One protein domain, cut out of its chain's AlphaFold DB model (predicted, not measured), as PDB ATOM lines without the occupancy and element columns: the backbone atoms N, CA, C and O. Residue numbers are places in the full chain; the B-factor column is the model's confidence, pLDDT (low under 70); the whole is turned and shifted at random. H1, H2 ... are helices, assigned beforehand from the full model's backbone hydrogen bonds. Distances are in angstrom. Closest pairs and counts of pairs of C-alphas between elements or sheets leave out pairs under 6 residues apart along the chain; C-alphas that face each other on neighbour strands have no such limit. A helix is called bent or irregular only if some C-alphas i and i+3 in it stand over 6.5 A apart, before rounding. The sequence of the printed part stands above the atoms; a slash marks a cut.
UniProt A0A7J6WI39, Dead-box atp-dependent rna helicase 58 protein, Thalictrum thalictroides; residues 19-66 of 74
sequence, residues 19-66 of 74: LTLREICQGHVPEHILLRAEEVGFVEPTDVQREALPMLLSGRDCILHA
ATOM      1  N   LEU A  19      30.374  20.593  45.482       87.62
ATOM      2  CA  LEU A  19      30.930  20.348  44.165       87.62
ATOM      3  C   LEU A  19      31.390  18.899  44.098       87.62
ATOM      4  O   LEU A  19      32.054  18.403  45.010       87.62
ATOM      5  N   THR A  20      31.072  18.262  42.985       92.38
ATOM      6  CA  THR A  20      31.600  16.954  42.608       92.38
ATOM      7  C   THR A  20      33.096  17.045  42.297       92.38
ATOM      8  O   THR A  20      33.638  18.119  42.008       92.38
ATOM      9  N   LEU A  21      33.792  15.903  42.298       91.31
ATOM     10  CA  LEU A  21      35.202  15.845  41.891       91.31
ATOM     11  C   LEU A  21      35.411  16.361  40.463       91.31
ATOM     12  O   LEU A  21      36.409  17.036  40.203       91.31
ATOM     13  N   ARG A  22      34.458  16.095  39.560       93.50
ATOM     14  CA  ARG A  22      34.469  16.606  38.187       93.50
ATOM     15  C   ARG A  22      34.488  18.128  38.160       93.50
ATOM     16  O   ARG A  22      35.353  18.695  37.504       93.50
ATOM     17  N   GLU A  23      33.568  18.777  38.867       93.25
ATOM     18  CA  GLU A  23      33.457  20.240  38.875       93.25
ATOM     19  C   GLU A  23      34.710  20.905  39.453       93.25
ATOM     20  O   GLU A  23      35.176  21.904  38.912       93.25
ATOM     21  N   ILE A  24      35.299  20.323  40.505       92.62
ATOM     22  CA  ILE A  24      36.544  20.830  41.106       92.62
ATOM     23  C   ILE A  24      37.721  20.721  40.125       92.62
ATOM     24  O   ILE A  24      38.563  21.614  40.055       92.62
ATOM     25  N   CYS A  25      37.795  19.622  39.373       93.50
ATOM     26  CA  CYS A  25      38.929  19.321  38.499       93.50
ATOM     27  C   CYS A  25      38.762  19.841  37.061       93.50
ATOM     28  O   CYS A  25      39.707  19.779  36.265       93.50
ATOM     29  N   GLN A  26      37.576  20.341  36.708       91.62
ATOM     30  CA  GLN A  26      37.253  20.788  35.361       91.62
ATOM     31  C   GLN A  26      38.224  21.882  34.895       91.62
ATOM     32  O   GLN A  26      38.591  22.791  35.640       91.62
ATOM     33  N   GLY A  27      38.689  21.767  33.649       91.62
ATOM     34  CA  GLY A  27      39.646  22.707  33.055       91.62
ATOM     35  C   GLY A  27      41.097  22.554  33.532       91.62
ATOM     36  O   GLY A  27      41.983  23.119  32.899       91.62
ATOM     37  N   HIS A  28      41.355  21.763  34.577       92.88
ATOM     38  CA  HIS A  28      42.705  21.491  35.088       92.88
ATOM     39  C   HIS A  28      43.151  20.049  34.827       92.88
ATOM     40  O   HIS A  28      44.340  19.782  34.655       92.88
ATOM     41  N   VAL A  29      42.200  19.115  34.783       93.19
ATOM     42  CA  VAL A  29      42.447  17.691  34.553       93.19
ATOM     43  C   VAL A  29      41.886  17.282  33.184       93.19
ATOM     44  O   VAL A  29      40.778  17.693  32.835       93.19
ATOM     45  N   PRO A  30      42.611  16.471  32.387       95.56
ATOM     46  CA  PRO A  30      42.113  15.977  31.106       95.56
ATOM     47  C   PRO A  30      40.808  15.176  31.229       95.56
ATOM     48  O   PRO A  30      40.663  14.345  32.123       95.56
ATOM     49  N   GLU A  31      39.904  15.343  30.259       94.81
ATOM     50  CA  GLU A  31      38.555  14.748  30.288       94.81
ATOM     51  C   GLU A  31      38.556  13.220  30.450       94.81
ATOM     52  O   GLU A  31      37.779  12.671  31.223       94.81
ATOM     53  N   HIS A  32      39.470  12.517  29.773       95.25
ATOM     54  CA  HIS A  32      39.556  11.055  29.859       95.25
ATOM     55  C   HIS A  32      39.888  10.548  31.274       95.25
ATOM     56  O   HIS A  32      39.517   9.430  31.626       95.25
ATOM     57  N   ILE A  33      40.563  11.359  32.098       95.00
ATOM     58  CA  ILE A  33      40.852  11.027  33.497       95.00
ATOM     59  C   ILE A  33      39.613  11.246  34.364       95.00
ATOM     60  O   ILE A  33      39.328  10.410  35.215       95.00
ATOM     61  N   LEU A  34      38.858  12.324  34.125       94.62
ATOM     62  CA  LEU A  34      37.606  12.597  34.839       94.62
ATOM     63  C   LEU A  34      36.568  11.502  34.579       94.62
ATOM     64  O   LEU A  34      35.987  10.977  35.524       94.62
ATOM     65  N   LEU A  35      36.418  11.089  33.317       95.06
ATOM     66  CA  LEU A  35      35.561   9.962  32.943       95.06
ATOM     67  C   LEU A  35      35.983   8.681  33.662       95.06
ATOM     68  O   LEU A  35      35.159   8.009  34.278       95.06
ATOM     69  N   ARG A  36      37.284   8.362  33.647       95.62
ATOM     70  CA  ARG A  36      37.771   7.150  34.305       95.62
ATOM     71  C   ARG A  36      37.600   7.197  35.825       95.62
ATOM     72  O   ARG A  36      37.341   6.164  36.435       95.62
ATOM     73  N   ALA A  37      37.757   8.366  36.440       92.25
ATOM     74  CA  ALA A  37      37.542   8.551  37.869       92.25
ATOM     75  C   ALA A  37      36.081   8.248  38.246       92.25
ATOM     76  O   ALA A  37      35.840   7.470  39.169       92.25
ATOM     77  N   GLU A  38      35.119   8.767  37.483       93.25
ATOM     78  CA  GLU A  38      33.692   8.492  37.688       93.25
ATOM     79  C   GLU A  38      33.338   7.018  37.477       93.25
ATOM     80  O   GLU A  38      32.625   6.445  38.298       93.25
ATOM     81  N   GLU A  39      33.884   6.374  36.442       94.75
ATOM     82  CA  GLU A  39      33.693   4.934  36.193       94.75
ATOM     83  C   GLU A  39      34.147   4.056  37.368       94.75
ATOM     84  O   GLU A  39      33.607   2.972  37.583       94.75
ATOM     85  N   VAL A  40      35.156   4.506  38.119       92.69
ATOM     86  CA  VAL A  40      35.687   3.807  39.298       92.69
ATOM     87  C   VAL A  40      34.948   4.220  40.586       92.69
ATOM     88  O   VAL A  40      35.154   3.609  41.632       92.69
ATOM     89  N   GLY A  41      34.044   5.204  40.520       90.75
ATOM     90  CA  GLY A  41      33.212   5.655  41.641       90.75
ATOM     91  C   GLY A  41      33.720   6.907  42.363       90.75
ATOM     92  O   GLY A  41      33.183   7.271  43.408       90.75
ATOM     93  N   PHE A  42      34.724   7.603  41.824       90.69
ATOM     94  CA  PHE A  42      35.212   8.875  42.366       90.69
ATOM     95  C   PHE A  42      34.325  10.042  41.908       90.69
ATOM     96  O   PHE A  42      34.715  10.839  41.057       90.69
ATOM     97  N   VAL A  43      33.121  10.126  42.475       90.12
ATOM     98  CA  VAL A  43      32.131  11.166  42.146       90.12
ATOM     99  C   VAL A  43      32.151  12.292  43.181       90.12
ATOM    100  O   VAL A  43      32.358  13.457  42.841       90.12
ATOM    101  N   GLU A  44      32.005  11.941  44.457       91.25
ATOM    102  CA  GLU A  44      32.015  12.894  45.568       91.25
ATOM    103  C   GLU A  44      33.434  13.069  46.126       91.25
ATOM    104  O   GLU A  44      34.113  12.072  46.399       91.25
ATOM    105  N   PRO A  45      33.913  14.310  46.328       89.44
ATOM    106  CA  PRO A  45      35.217  14.528  46.929       89.44
ATOM    107  C   PRO A  45      35.193  14.155  48.411       89.44
ATOM    108  O   PRO A  45      34.266  14.496  49.151       89.44
ATOM    109  N   THR A  46      36.274  13.532  48.878       88.06
ATOM    110  CA  THR A  46      36.553  13.441  50.318       88.06
ATOM    111  C   THR A  46      36.787  14.833  50.906       88.06
ATOM    112  O   THR A  46      37.168  15.759  50.189       88.06
ATOM    113  N   ASP A  47      36.630  14.990  52.221       85.19
ATOM    114  CA  ASP A  47      36.845  16.287  52.882       85.19
ATOM    115  C   ASP A  47      38.248  16.850  52.605       85.19
ATOM    116  O   ASP A  47      38.404  18.028  52.294       85.19
ATOM    117  N   VAL A  48      39.261  15.977  52.594       86.00
ATOM    118  CA  VAL A  48      40.639  16.353  52.253       86.00
ATOM    119  C   VAL A  48      40.744  16.805  50.799       86.00
ATOM    120  O   VAL A  48      41.388  17.811  50.527       86.00
ATOM    121  N   GLN A  49      40.116  16.102  49.854       88.88
ATOM    122  CA  GLN A  49      40.131  16.493  48.441       88.88
ATOM    123  C   GLN A  49      39.399  17.816  48.200       88.88
ATOM    124  O   GLN A  49      39.877  18.623  47.407       88.88
ATOM    125  N   ARG A  50      38.281  18.057  48.896       87.81
ATOM    126  CA  ARG A  50      37.494  19.292  48.777       87.81
ATOM    127  C   ARG A  50      38.319  20.524  49.150       87.81
ATOM    128  O   ARG A  50      38.222  21.546  48.482       87.81
ATOM    129  N   GLU A  51      39.145  20.412  50.185       85.25
ATOM    130  CA  GLU A  51      40.019  21.499  50.637       85.25
ATOM    131  C   GLU A  51      41.327  21.574  49.829       85.25
ATOM    132  O   GLU A  51      41.793  22.660  49.484       85.25
ATOM    133  N   ALA A  52      41.922  20.424  49.495       87.69
ATOM    134  CA  ALA A  52      43.244  20.356  48.880       87.69
ATOM    135  C   ALA A  52      43.244  20.602  47.370       87.69
ATOM    136  O   ALA A  52      44.115  21.313  46.874       87.69
ATOM    137  N   LEU A  53      42.310  20.005  46.619       90.81
ATOM    138  CA  LEU A  53      42.343  20.049  45.153       90.81
ATOM    139  C   LEU A  53      42.297  21.483  44.605       90.81
ATOM    140  O   LEU A  53      43.142  21.789  43.767       90.81
ATOM    141  N   PRO A  54      41.434  22.399  45.087       89.31
ATOM    142  CA  PRO A  54      41.450  23.782  44.607       89.31
ATOM    143  C   PRO A  54      42.795  24.488  44.845       89.31
ATOM    144  O   PRO A  54      43.255  25.270  44.013       89.31
ATOM    145  N   MET A  55      43.458  24.198  45.969       88.00
ATOM    146  CA  MET A  55      44.778  24.747  46.289       88.00
ATOM    147  C   MET A  55      45.856  24.165  45.368       88.00
ATOM    148  O   MET A  55      46.597  24.920  44.737       88.00
ATOM    149  N   LEU A  56      45.894  22.839  45.226       88.81
ATOM    150  CA  LEU A  56      46.879  22.128  44.409       88.81
ATOM    151  C   LEU A  56      46.759  22.475  42.920       88.81
ATOM    152  O   LEU A  56      47.763  22.749  42.266       88.81
ATOM    153  N   LEU A  57      45.535  22.517  42.387       90.00
ATOM    154  CA  LEU A  57      45.280  22.817  40.975       90.00
ATOM    155  C   LEU A  57      45.599  24.275  40.615       90.00
ATOM    156  O   LEU A  57      45.902  24.565  39.463       90.00
ATOM    157  N   SER A  58      45.625  25.177  41.604       88.75
ATOM    158  CA  SER A  58      46.107  26.554  41.426       88.75
ATOM    159  C   SER A  58      47.640  26.688  41.402       88.75
ATOM    160  O   SER A  58      48.151  27.802  41.306       88.75
ATOM    161  N   GLY A  59      48.382  25.577  41.509       87.50
ATOM    162  CA  GLY A  59      49.849  25.561  41.496       87.50
ATOM    163  C   GLY A  59      50.496  26.051  42.794       87.50
ATOM    164  O   GLY A  59      51.665  26.431  42.787       87.50
ATOM    165  N   ARG A  60      49.741  26.079  43.900       86.06
ATOM    166  CA  ARG A  60      50.246  26.455  45.225       86.06
ATOM    167  C   ARG A  60      50.665  25.221  46.013       86.06
ATOM    168  O   ARG A  60      49.974  24.203  45.998       86.06
ATOM    169  N   ASP A  61      51.734  25.371  46.782       87.44
ATOM    170  CA  ASP A  61      52.128  24.375  47.770       87.44
ATOM    171  C   ASP A  61      51.171  24.402  48.969       87.44
ATOM    172  O   ASP A  61      50.738  25.465  49.427       87.44
ATOM    173  N   CYS A  62      50.850  23.227  49.512       83.56
ATOM    174  CA  CYS A  62      50.040  23.104  50.720       83.56
ATOM    175  C   CYS A  62      50.542  21.979  51.632       83.56
ATOM    176  O   CYS A  62      50.979  20.928  51.162       83.56
ATOM    177  N   ILE A  63      50.425  22.181  52.948       87.25
ATOM    178  CA  ILE A  63      50.664  21.151  53.967       87.25
ATOM    179  C   ILE A  63      49.306  20.635  54.439       87.25
ATOM    180  O   ILE A  63      48.496  21.395  54.970       87.25
ATOM    181  N   LEU A  64      49.067  19.339  54.246       81.94
ATOM    182  CA  LEU A  64      47.814  18.673  54.588       81.94
ATOM    183  C   LEU A  64      48.062  17.672  55.711       81.94
ATOM    184  O   LEU A  64      48.906  16.786  55.588       81.94
ATOM    185  N   HIS A  65      47.291  17.785  56.789       83.44
ATOM    186  CA  HIS A  65      47.267  16.784  57.847       83.44
ATOM    187  C   HIS A  65      45.970  15.976  57.751       83.44
ATOM    188  O   HIS A  65      44.900  16.451  58.134       83.44
ATOM    189  N   ALA A  66      46.072  14.746  57.249       82.88
ATOM    190  CA  ALA A  66      44.940  13.857  57.016       82.88
ATOM    191  C   ALA A  66      45.224  12.441  57.527       82.88
ATOM    192  O   ALA A  66      46.358  11.968  57.492       82.88
TER     193      ALA A  66
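What this domain is: This is residues 19 to 66 of the 74 residues of the protein "Dead-box atp-dependent rna helicase 58 protein" of Thalictrum thalictroides (UniProt A0A7J6WI39). Three helices are set in a loose triangle: the short H1 sits between H2 and H3 and is set off to one side of them, while H2 and H3 stand apart and run roughly opposite ways. The link of residues 40 to 46 leads from the end of H2 across to the start of H3, and after H3 the last residues, 58 to 66, turn and fold back along its length as a tail with no named element. The printed part has 48 residues with three named helices, in the order H1, H2, H3, and no named strand, and its class is all helix. The whole is compact, with a radius of gyration of the C-alphas of 10.9 A and spans of 29 by 20 by 15 A.

Where its parts are: Begin at Leu 19 and go two residues on to C-alpha 21 at (35.202, 15.845, 41.891), where H1, residues 21 to 25, begins; it is 6.1 A from first to last C-alpha. Next find C-alpha 31 at (38.555, 14.748, 30.288); from there H2, residues 31 to 39, runs 12.4 A to C-alpha 39. Then look for H3, residues 47 to 57, the longest helix, which runs 16.0 A and ends at C-alpha 57 at (45.280, 22.817, 40.975). H3 is irregular, but only just: C-alphas 51 and 54 are 6.6 A apart.

How they stand to each other: Start from H1 and look first toward H2: the two are close but not clearly touching, with 2 pairs of C-alphas within 8 A. Their closest C-alphas are those of Arg 22 and Leu 34, 6.1 A apart. Now look from H1 toward H3: these two touch, with 6 pairs of C-alphas within 8 A and centres 10.1 A apart. Their closest C-alphas are those of Ile 24 and Pro 54, 6.7 A apart. H2 and H3 are apart, although they follow each other along the chain. In the backbones of H1 and H2, each O i to N i+4 pair is within hydrogen-bond range; in H3, 5 of 7 such pairs are.

The domain as a whole: The two C-alphas farthest apart are those of His 32 and His 65, at 29.6 A, while those of Leu 19 and Ala 66, the first and last printed, are 20.1 A apart. The printed part has no cut and covers residues 19 to 66 of a chain of 74 residues. The link from H1 to H2 is tight, with 5 residues, and the link from H2 to H3 is short, with 7. Read the B-factor column for the model's confidence: the mean pLDDT of the printed part is 90.2, and no printed residue is under 70.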